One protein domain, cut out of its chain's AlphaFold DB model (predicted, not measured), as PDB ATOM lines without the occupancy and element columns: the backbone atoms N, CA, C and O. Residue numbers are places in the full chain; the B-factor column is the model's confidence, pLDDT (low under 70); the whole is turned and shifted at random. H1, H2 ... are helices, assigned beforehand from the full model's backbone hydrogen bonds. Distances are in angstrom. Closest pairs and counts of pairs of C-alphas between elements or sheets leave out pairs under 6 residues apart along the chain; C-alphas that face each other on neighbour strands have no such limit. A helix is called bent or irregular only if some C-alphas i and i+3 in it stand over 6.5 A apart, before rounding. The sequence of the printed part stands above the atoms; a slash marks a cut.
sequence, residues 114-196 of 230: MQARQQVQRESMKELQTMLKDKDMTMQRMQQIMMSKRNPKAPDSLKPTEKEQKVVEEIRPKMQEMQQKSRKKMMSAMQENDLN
ATOM      1  N   MET A 114     268.758 287.523 275.594       93.44
ATOM      2  CA  MET A 114     269.397 286.304 276.096       93.44
ATOM      3  C   MET A 114     269.790 286.393 277.581       93.44
ATOM      4  O   MET A 114     269.700 285.380 278.277       93.44
ATOM      5  N   GLN A 115     270.151 287.572 278.096       91.88
ATOM      6  CA  GLN A 115     270.349 287.819 279.531       91.88
ATOM      7  C   GLN A 115     269.029 287.661 280.302       91.88
ATOM      8  O   GLN A 115     268.983 286.898 281.272       91.88
ATOM      9  N   ALA A 116     267.944 288.278 279.820       91.44
ATOM     10  CA  ALA A 116     266.604 288.113 280.388       91.44
ATOM     11  C   ALA A 116     266.181 286.632 280.394       91.44
ATOM     12  O   ALA A 116     265.801 286.091 281.434       91.44
ATOM     13  N   ARG A 117     266.358 285.921 279.271       90.81
ATOM     14  CA  ARG A 117     266.127 284.468 279.176       90.81
ATOM     15  C   ARG A 117     266.924 283.679 280.218       90.81
ATOM     16  O   ARG A 117     266.387 282.747 280.816       90.81
ATOM     17  N   GLN A 118     268.196 284.015 280.428       91.38
ATOM     18  CA  GLN A 118     269.050 283.316 281.387       91.38
ATOM     19  C   GLN A 118     268.587 283.551 282.832       91.38
ATOM     20  O   GLN A 118     268.580 282.610 283.626       91.38
ATOM     21  N   GLN A 119     268.157 284.770 283.173       91.56
ATOM     22  CA  GLN A 119     267.547 285.061 284.471       91.56
ATOM     23  C   GLN A 119     266.271 284.241 284.683       91.56
ATOM     24  O   GLN A 119     266.153 283.556 285.695       91.56
ATOM     25  N   VAL A 120     265.368 284.240 283.702       91.44
ATOM     26  CA  VAL A 120     264.129 283.450 283.738       91.44
ATOM     27  C   VAL A 120     264.414 281.961 283.924       91.44
ATOM     28  O   VAL A 120     263.778 281.312 284.750       91.44
ATOM     29  N   GLN A 121     265.419 281.421 283.229       90.06
ATOM     30  CA  GLN A 121     265.843 280.036 283.414       90.06
ATOM     31  C   GLN A 121     266.322 279.772 284.852       90.06
ATOM     32  O   GLN A 121     265.940 278.757 285.429       90.06
ATOM     33  N   ARG A 122     267.122 280.667 285.453       93.31
ATOM     34  CA  ARG A 122     267.566 280.534 286.856       93.31
ATOM     35  C   ARG A 122     266.390 280.579 287.834       93.31
ATOM     36  O   ARG A 122     266.325 279.740 288.727       93.31
ATOM     37  N   GLU A 123     265.456 281.510 287.640       92.31
ATOM     38  CA  GLU A 123     264.226 281.621 288.438       92.31
ATOM     39  C   GLU A 123     263.404 280.325 288.371       92.31
ATOM     40  O   GLU A 123     263.108 279.743 289.412       92.31
ATOM     41  N   SER A 124     263.117 279.808 287.168       91.06
ATOM     42  CA  SER A 124     262.364 278.556 286.992       91.06
ATOM     43  C   SER A 124     263.083 277.322 287.549       91.06
ATOM     44  O   SER A 124     262.426 276.410 288.040       91.06
ATOM     45  N   MET A 125     264.420 277.262 287.493       90.69
ATOM     46  CA  MET A 125     265.171 276.159 288.113       90.69
ATOM     47  C   MET A 125     265.104 276.209 289.642       90.69
ATOM     48  O   MET A 125     264.937 275.160 290.260       90.69
ATOM     49  N   LYS A 126     265.161 277.404 290.247       93.69
ATOM     50  CA  LYS A 126     264.971 277.582 291.695       93.69
ATOM     51  C   LYS A 126     263.542 277.220 292.122       93.69
ATOM     52  O   LYS A 126     263.375 276.462 293.069       93.69
ATOM     53  N   GLU A 127     262.537 277.708 291.392       92.94
ATOM     54  CA  GLU A 127     261.110 277.424 291.623       92.94
ATOM     55  C   GLU A 127     260.831 275.907 291.559       92.94
ATOM     56  O   GLU A 127     260.250 275.339 292.484       92.94
ATOM     57  N   LEU A 128     261.347 275.217 290.532       91.94
ATOM     58  CA  LEU A 128     261.247 273.760 290.413       91.94
ATOM     59  C   LEU A 128     262.012 273.016 291.521       91.94
ATOM     60  O   LEU A 128     261.505 272.029 292.041       91.94
ATOM     61  N   GLN A 129     263.209 273.472 291.903       93.56
ATOM     62  CA  GLN A 129     263.982 272.845 292.980       93.56
ATOM     63  C   GLN A 129     263.255 272.919 294.331       93.56
ATOM     64  O   GLN A 129     263.267 271.931 295.062       93.56
ATOM     65  N   THR A 130     262.604 274.045 294.646       93.94
ATOM     66  CA  THR A 130     261.761 274.174 295.844       93.94
ATOM     67  C   THR A 130     260.588 273.193 295.794       93.94
ATOM     68  O   THR A 130     260.488 272.350 296.676       93.94
ATOM     69  N   MET A 131     259.790 273.197 294.716       93.25
ATOM     70  CA  MET A 131     258.634 272.290 294.586       93.25
ATOM     71  C   MET A 131     258.999 270.801 294.681       93.25
ATOM     72  O   MET A 131     258.200 270.004 295.163       93.25
ATOM     73  N   LEU A 132     260.184 270.412 294.203       93.88
ATOM     74  CA  LEU A 132     260.672 269.038 294.321       93.88
ATOM     75  C   LEU A 132     261.107 268.708 295.754       93.88
ATOM     76  O   LEU A 132     260.775 267.632 296.250       93.88
ATOM     77  N   LYS A 133     261.790 269.638 296.435       93.44
ATOM     78  CA  LYS A 133     262.203 269.475 297.837       93.44
ATOM     79  C   LYS A 133     260.997 269.300 298.762       93.44
ATOM     80  O   LYS A 133     261.025 268.419 299.610       93.44
ATOM     81  N   ASP A 134     259.929 270.065 298.544       93.75
ATOM     82  CA  ASP A 134     258.673 269.984 299.313       93.75
ATOM     83  C   ASP A 134     257.890 268.670 299.068       93.75
ATOM     84  O   ASP A 134     256.837 268.435 299.664       93.75
ATOM     85  N   LYS A 135     258.383 267.819 298.157       93.12
ATOM     86  CA  LYS A 135     257.828 266.513 297.770       93.12
ATOM     87  C   LYS A 135     258.851 265.377 297.925       93.12
ATOM     88  O   LYS A 135     258.712 264.343 297.272       93.12
ATOM     89  N   ASP A 136     259.896 265.594 298.728       93.62
ATOM     90  CA  ASP A 136     261.009 264.664 298.984       93.62
ATOM     91  C   ASP A 136     261.701 264.126 297.711       93.62
ATOM     92  O   ASP A 136     262.303 263.052 297.697       93.62
ATOM     93  N   MET A 137     261.646 264.890 296.614       94.81
ATOM     94  CA  MET A 137     262.227 264.526 295.326       94.81
ATOM     95  C   MET A 137     263.451 265.393 295.015       94.81
ATOM     96  O   MET A 137     263.464 266.605 295.212       94.81
ATOM     97  N   THR A 138     264.502 264.786 294.462       94.88
ATOM     98  CA  THR A 138     265.670 265.534 293.978       94.88
ATOM     99  C   THR A 138     265.514 265.907 292.504       94.88
ATOM    100  O   THR A 138     264.897 265.181 291.720       94.88
ATOM    101  N   MET A 139     266.144 267.011 292.085       93.06
ATOM    102  CA  MET A 139     266.209 267.402 290.667       93.06
ATOM    103  C   MET A 139     266.792 266.281 289.791       93.06
ATOM    104  O   MET A 139     266.288 266.018 288.701       93.06
ATOM    105  N   GLN A 140     267.811 265.573 290.290       94.50
ATOM    106  CA  GLN A 140     268.433 264.447 289.594       94.50
ATOM    107  C   GLN A 140     267.460 263.274 289.409       94.50
ATOM    108  O   GLN A 140     267.393 262.711 288.316       94.50
ATOM    109  N   ARG A 141     266.665 262.925 290.431       95.06
ATOM    110  CA  ARG A 141     265.675 261.844 290.313       95.06
ATOM    111  C   ARG A 141     264.520 262.233 289.388       95.06
ATOM    112  O   ARG A 141     264.164 261.447 288.515       95.06
ATOM    113  N   MET A 142     264.022 263.470 289.473       93.69
ATOM    114  CA  MET A 142     263.062 264.011 288.499       93.69
ATOM    115  C   MET A 142     263.621 263.941 287.065       93.69
ATOM    116  O   MET A 142     262.932 263.496 286.146       93.69
ATOM    117  N   GLN A 143     264.893 264.298 286.853       91.69
ATOM    118  CA  GLN A 143     265.539 264.208 285.542       91.69
ATOM    119  C   GLN A 143     265.627 262.763 285.024       91.69
ATOM    120  O   GLN A 143     265.333 262.534 283.851       91.69
ATOM    121  N   GLN A 144     265.965 261.788 285.878       93.88
ATOM    122  CA  GLN A 144     265.958 260.359 285.527       93.88
ATOM    123  C   GLN A 144     264.562 259.882 285.106       93.88
ATOM    124  O   GLN A 144     264.423 259.261 284.052       93.88
ATOM    125  N   ILE A 145     263.519 260.234 285.863       93.19
ATOM    126  CA  ILE A 145     262.126 259.885 285.540       93.19
ATOM    127  C   ILE A 145     261.696 260.509 284.200       93.19
ATOM    128  O   ILE A 145     261.058 259.869 283.366       93.19
ATOM    129  N   MET A 146     262.090 261.756 283.936       90.62
ATOM    130  CA  MET A 146     261.807 262.441 282.667       90.62
ATOM    131  C   MET A 146     262.676 261.941 281.497       90.62
ATOM    132  O   MET A 146     262.391 262.243 280.333       90.62
ATOM    133  N   MET A 147     263.740 261.179 281.763       90.62
ATOM    134  CA  MET A 147     264.484 260.419 280.754       90.62
ATOM    135  C   MET A 147     263.825 259.064 280.483       90.62
ATOM    136  O   MET A 147     263.631 258.728 279.315       90.62
ATOM    137  N   SER A 148     263.408 258.321 281.515       94.06
ATOM    138  CA  SER A 148     262.749 257.021 281.334       94.06
ATOM    139  C   SER A 148     261.392 257.150 280.642       94.06
ATOM    140  O   SER A 148     261.122 256.407 279.706       94.06
ATOM    141  N   LYS A 149     260.600 258.186 280.956       88.88
ATOM    142  CA  LYS A 149     259.345 258.494 280.236       88.88
ATOM    143  C   LYS A 149     259.517 258.806 278.740       88.88
ATOM    144  O   LYS A 149     258.535 258.763 278.008       88.88
ATOM    145  N   ARG A 150     260.734 259.116 278.271       89.38
ATOM    146  CA  ARG A 150     261.048 259.327 276.841       89.38
ATOM    147  C   ARG A 150     261.713 258.122 276.173       89.38
ATOM    148  O   ARG A 150     261.855 258.127 274.955       89.38
ATOM    149  N   ASN A 151     262.120 257.110 276.936       90.69
ATOM    150  CA  ASN A 151     262.775 255.912 276.423       90.69
ATOM    151  C   ASN A 151     261.982 254.658 276.834       90.69
ATOM    152  O   ASN A 151     262.148 254.186 277.958       90.69
ATOM    153  N   PRO A 152     261.186 254.057 275.927       86.00
ATOM    154  CA  PRO A 152     260.437 252.827 276.208       86.00
ATOM    155  C   PRO A 152     261.305 251.642 276.664       86.00
ATOM    156  O   PRO A 152     260.797 250.723 277.296       86.00
ATOM    157  N   LYS A 153     262.611 251.665 276.356       92.81
ATOM    158  CA  LYS A 153     263.602 250.644 276.734       92.81
ATOM    159  C   LYS A 153     264.432 251.038 277.967       92.81
ATOM    160  O   LYS A 153     265.517 250.498 278.170       92.81
ATOM    161  N   ALA A 154     263.992 252.019 278.757       91.19
ATOM    162  CA  ALA A 154     264.689 252.395 279.983       91.19
ATOM    163  C   ALA A 154     264.666 251.241 281.011       91.19
ATOM    164  O   ALA A 154     263.600 250.653 281.212       91.19
ATOM    165  N   PRO A 155     265.794 250.948 281.692       90.56
ATOM    166  CA  PRO A 155     265.836 249.993 282.799       90.56
ATOM    167  C   PRO A 155     264.795 250.308 283.874       90.56
ATOM    168  O   PRO A 155     264.527 251.480 284.154       90.56
ATOM    169  N   ASP A 156     264.257 249.275 284.524       88.31
ATOM    170  CA  ASP A 156     263.203 249.431 285.536       88.31
ATOM    171  C   ASP A 156     263.630 250.310 286.723       88.31
ATOM    172  O   ASP A 156     262.818 251.064 287.250       88.31
ATOM    173  N   SER A 157     264.923 250.339 287.064       87.31
ATOM    174  CA  SER A 157     265.493 251.239 288.080       87.31
ATOM    175  C   SER A 157     265.351 252.738 287.753       87.31
ATOM    176  O   SER A 157     265.366 253.583 288.655       87.31
ATOM    177  N   LEU A 158     265.188 253.096 286.476       89.38
ATOM    178  CA  LEU A 158     264.927 254.471 286.036       89.38
ATOM    179  C   LEU A 158     263.431 254.781 285.901       89.38
ATOM    180  O   LEU A 158     263.073 255.950 285.732       89.38
ATOM    181  N   LYS A 159     262.548 253.778 285.965       91.06
ATOM    182  CA  LYS A 159     261.100 254.009 285.980       91.06
ATOM    183  C   LYS A 159     260.697 254.651 287.323       91.06
ATOM    184  O   LYS A 159     261.342 254.400 288.346       91.06
ATOM    185  N   PRO A 160     259.679 255.529 287.331       93.06
ATOM    186  CA  PRO A 160     259.134 256.072 288.569       93.06
ATOM    187  C   PRO A 160     258.397 254.984 289.352       93.06
ATOM    188  O   PRO A 160     257.660 254.186 288.775       93.06
ATOM    189  N   THR A 161     258.534 255.009 290.673       93.94
ATOM    190  CA  THR A 161     257.587 254.349 291.581       93.94
ATOM    191  C   THR A 161     256.232 255.068 291.564       93.94
ATOM    192  O   THR A 161     256.133 256.212 291.117       93.94
ATOM    193  N   GLU A 162     255.176 254.455 292.104       94.06
ATOM    194  CA  GLU A 162     253.845 255.083 292.183       94.06
ATOM    195  C   GLU A 162     253.846 256.428 292.930       94.06
ATOM    196  O   GLU A 162     253.168 257.371 292.519       94.06
ATOM    197  N   LYS A 163     254.637 256.546 294.007       93.19
ATOM    198  CA  LYS A 163     254.787 257.804 294.758       93.19
ATOM    199  C   LYS A 163     255.396 258.896 293.875       93.19
ATOM    200  O   LYS A 163     254.880 260.007 293.808       93.19
ATOM    201  N   GLU A 164     256.454 258.560 293.146       94.56
ATOM    202  CA  GLU A 164     257.129 259.490 292.239       94.56
ATOM    203  C   GLU A 164     256.264 259.848 291.025       94.56
ATOM    204  O   GLU A 164     256.288 260.985 290.559       94.56
ATOM    205  N   GLN A 165     255.462 258.902 290.530       94.38
ATOM    206  CA  GLN A 165     254.492 259.130 289.463       94.38
ATOM    207  C   GLN A 165     253.460 260.194 289.875       94.38
ATOM    208  O   GLN A 165     253.240 261.128 289.101       94.38
ATOM    209  N   LYS A 166     252.919 260.110 291.102       94.56
ATOM    210  CA  LYS A 166     252.006 261.117 291.673       94.56
ATOM    211  C   LYS A 166     252.668 262.492 291.791       94.56
ATOM    212  O   LYS A 166     252.111 263.471 291.305       94.56
ATOM    213  N   VAL A 167     253.896 262.573 292.313       93.94
ATOM    214  CA  VAL A 167     254.652 263.845 292.387       93.94
ATOM    215  C   VAL A 167     254.855 264.470 290.998       93.94
ATOM    216  O   VAL A 167     254.680 265.677 290.822       93.94
ATOM    217  N   VAL A 168     255.161 263.664 289.973       92.88
ATOM    218  CA  VAL A 168     255.283 264.139 288.580       92.88
ATOM    219  C   VAL A 168     253.943 264.621 288.010       92.88
ATOM    220  O   VAL A 168     253.930 265.491 287.141       92.88
ATOM    221  N   GLU A 169     252.820 264.065 288.453       93.25
ATOM    222  CA  GLU A 169     251.472 264.485 288.055       93.25
ATOM    223  C   GLU A 169     251.042 265.787 288.738       93.25
ATOM    224  O   GLU A 169     250.581 266.694 288.047       93.25
ATOM    225  N   GLU A 170     251.303 265.934 290.036       93.19
ATOM    226  CA  GLU A 170     251.041 267.157 290.808       93.19
ATOM    227  C   GLU A 170     251.876 268.357 290.327       93.19
ATOM    228  O   GLU A 170     251.371 269.476 290.222       93.19
ATOM    229  N   ILE A 171     253.152 268.139 289.986       91.50
ATOM    230  CA  ILE A 171     254.066 269.205 289.539       91.50
ATOM    231  C   ILE A 171     253.857 269.562 288.052       91.50
ATOM    232  O   ILE A 171     254.198 270.667 287.621       91.50
ATOM    233  N   ARG A 172     253.235 268.685 287.248       90.62
ATOM    234  CA  ARG A 172     252.957 268.905 285.812       90.62
ATOM    235  C   ARG A 172     252.264 270.243 285.490       90.62
ATOM    236  O   ARG A 172     252.803 270.953 284.635       90.62
ATOM    237  N   PRO A 173     251.130 270.630 286.114       93.00
ATOM    238  CA  PRO A 173     250.498 271.925 285.846       93.00
ATOM    239  C   PRO A 173     251.423 273.100 286.184       93.00
ATOM    240  O   PRO A 173     251.509 274.050 285.409       93.00
ATOM    241  N   LYS A 174     252.204 273.013 287.269       90.44
ATOM    242  CA  LYS A 174     253.176 274.054 287.639       90.44
ATOM    243  C   LYS A 174     254.338 274.152 286.649       90.44
ATOM    244  O   LYS A 174     254.757 275.254 286.307       90.44
ATOM    245  N   MET A 175     254.803 273.037 286.085       89.25
ATOM    246  CA  MET A 175     255.769 273.063 284.978       89.25
ATOM    247  C   MET A 175     255.201 273.717 283.714       89.25
ATOM    248  O   MET A 175     255.917 274.461 283.043       89.25
ATOM    249  N   GLN A 176     253.924 273.486 283.394       91.94
ATOM    250  CA  GLN A 176     253.253 274.160 282.278       91.94
ATOM    251  C   GLN A 176     253.101 275.668 282.536       91.94
ATOM    252  O   GLN A 176     253.380 276.465 281.640       91.94
ATOM    253  N   GLU A 177     252.732 276.066 283.755       92.50
ATOM    254  CA  GLU A 177     252.632 277.465 284.189       92.50
ATOM    255  C   GLU A 177     253.989 278.183 284.099       92.50
ATOM    256  O   GLU A 177     254.094 279.220 283.438       92.50
ATOM    257  N   MET A 178     255.061 277.592 284.645       90.38
ATOM    258  CA  MET A 178     256.432 278.098 284.491       90.38
ATOM    259  C   MET A 178     256.822 278.230 283.013       90.38
ATOM    260  O   MET A 178     257.381 279.248 282.608       90.38
ATOM    261  N   GLN A 179     256.492 277.246 282.169       89.75
ATOM    262  CA  GLN A 179     256.792 277.313 280.735       89.75
ATOM    263  C   GLN A 179     256.027 278.455 280.037       89.75
ATOM    264  O   GLN A 179     256.590 279.133 279.176       89.75
ATOM    265  N   GLN A 180     254.766 278.703 280.408       93.75
ATOM    266  CA  GLN A 180     253.973 279.833 279.906       93.75
ATOM    267  C   GLN A 180     254.540 281.181 280.369       93.75
ATOM    268  O   GLN A 180     254.731 282.073 279.541       93.75
ATOM    269  N   LYS A 181     254.855 281.322 281.662       91.62
ATOM    270  CA  LYS A 181     255.495 282.502 282.273       91.62
ATOM    271  C   LYS A 181     256.818 282.828 281.575       91.62
ATOM    272  O   LYS A 181     257.044 283.975 281.193       91.62
ATOM    273  N   SER A 182     257.630 281.809 281.297       90.69
ATOM    274  CA  SER A 182     258.886 281.940 280.557       90.69
ATOM    275  C   SER A 182     258.686 282.352 279.097       90.69
ATOM    276  O   SER A 182     259.409 283.222 278.620       90.69
ATOM    277  N   ARG A 183     257.674 281.816 278.392       91.44
ATOM    278  CA  ARG A 183     257.307 282.301 277.046       91.44
ATOM    279  C   ARG A 183     256.868 283.768 277.066       91.44
ATOM    280  O   ARG A 183     257.324 284.527 276.219       91.44
ATOM    281  N   LYS A 184     256.034 284.174 278.032       94.06
ATOM    282  CA  LYS A 184     255.579 285.567 278.186       94.06
ATOM    283  C   LYS A 184     256.761 286.513 278.420       94.06
ATOM    284  O   LYS A 184     256.965 287.404 277.606       94.06
ATOM    285  N   LYS A 185     257.597 286.259 279.438       92.50
ATOM    286  CA  LYS A 185     258.797 287.075 279.723       92.50
ATOM    287  C   LYS A 185     259.751 287.166 278.524       92.50
ATOM    288  O   LYS A 185     260.302 288.228 278.265       92.50
ATOM    289  N   MET A 186     259.924 286.077 277.771       90.81
ATOM    290  CA  MET A 186     260.755 286.060 276.560       90.81
ATOM    291  C   MET A 186     260.189 286.953 275.440       90.81
ATOM    292  O   MET A 186     260.953 287.626 274.753       90.81
ATOM    293  N   MET A 187     258.862 286.975 275.262       92.44
ATOM    294  CA  MET A 187     258.190 287.868 274.310       92.44
ATOM    295  C   MET A 187     258.261 289.334 274.748       92.44
ATOM    296  O   MET A 187     258.581 290.177 273.917       92.44
ATOM    297  N   SER A 188     258.054 289.629 276.037       95.25
ATOM    298  CA  SER A 188     258.201 290.983 276.591       95.25
ATOM    299  C   SER A 188     259.620 291.518 276.398       95.25
ATOM    300  O   SER A 188     259.784 292.570 275.793       95.25
ATOM    301  N   ALA A 189     260.652 290.741 276.750       94.81
ATOM    302  CA  ALA A 189     262.044 291.136 276.528       94.81
ATOM    303  C   ALA A 189     262.358 291.402 275.041       94.81
ATOM    304  O   ALA A 189     263.113 292.319 274.720       94.81
ATOM    305  N   MET A 190     261.774 290.622 274.121       93.94
ATOM    306  CA  MET A 190     261.871 290.867 272.675       93.94
ATOM    307  C   MET A 190     261.199 292.183 272.253       93.94
ATOM    308  O   MET A 190     261.770 292.917 271.447       93.94
ATOM    309  N   GLN A 191     260.025 292.503 272.804       94.75
ATOM    310  CA  GLN A 191     259.313 293.760 272.545       94.75
ATOM    311  C   GLN A 191     260.072 294.970 273.109       94.75
ATOM    312  O   GLN A 191     260.331 295.911 272.370       94.75
ATOM    313  N   GLU A 192     260.516 294.905 274.366       95.56
ATOM    314  CA  GLU A 192     261.310 295.940 275.057       95.56
ATOM    315  C   GLU A 192     262.628 296.282 274.339       95.56
ATOM    316  O   GLU A 192     263.163 297.374 274.498       95.56
ATOM    317  N   ASN A 193     263.159 295.349 273.543       94.75
ATOM    318  CA  ASN A 193     264.389 295.524 272.771       94.75
ATOM    319  C   ASN A 193     264.139 295.790 271.275       94.75
ATOM    320  O   ASN A 193     265.087 295.730 270.485       94.75
ATOM    321  N   ASP A 194     262.897 296.053 270.849       94.69
ATOM    322  CA  ASP A 194     262.510 296.216 269.440       94.69
ATOM    323  C   ASP A 194     263.091 295.091 268.555       94.69
ATOM    324  O   ASP A 194     263.769 295.342 267.547       94.69
ATOM    325  N   LEU A 195     262.934 293.836 268.984       93.88
ATOM    326  CA  LEU A 195     263.483 292.656 268.321       93.88
ATOM    327  C   LEU A 195     262.375 291.630 268.071       93.88
ATOM    328  O   LEU A 195     262.022 290.839 268.940       93.88
ATOM    329  N   ASN A 196     261.829 291.628 266.853       93.75
ATOM    330  CA  ASN A 196     260.748 290.710 266.499       93.75
ATOM    331  C   ASN A 196     261.207 289.226 266.491       93.75
ATOM    332  O   ASN A 196     262.391 288.947 266.259       93.75
TER     333      ASN A 196
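AT A GLANCE: This is residues 114 to 196 of the 230 residues of the protein "DUF4168 domain-containing protein" of Fodinibius salinus (UniProt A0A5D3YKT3). Two long helices, H1 and arm H3b of the bent H3, lie side by side running opposite ways; at one end the short H2 stands crosswise near H1 and arm H3a. The printed part has 83 residues with three named helices, H1, H2, H3, and no named strand: all helix. It is loose, radius of gyration of the C-alphas 15.6 A, spanning 49 by 28 by 19 A.

IN THESE COORDINATES: Find C-alpha 114 at (269.397, 286.304, 276.096); H1, residues 114 to 133, runs 28.4 A. H2 is residues 139 to 148. H3, residues 162 to 192, was assigned as one helix by its hydrogen bonds but is bent: C-alphas 170 and 173 are 6.9 A apart. Its arms are H3a, 162 to 170, and H3b, 173 to 192, 28.5 A, ending at C-alpha 192 (261.310, 295.940, 275.057).

HOW THE PARTS SIT: H1 and H3b touch at a shallow tilt of 16 degrees, closest C-alphas Arg 117 and Met 186, 6.2 A. H2 is close but not clearly touching to H1, closest C-alphas Met 139 and Gln 129, 6.3 A. In H1, H2, H3a and H3b every O i to N i+4 pair is within hydrogen-bond range.

THE WHOLE: Residues 149 to 161 form a long link. The printed part has no cut; no printed residue is under 70 in pLDDT.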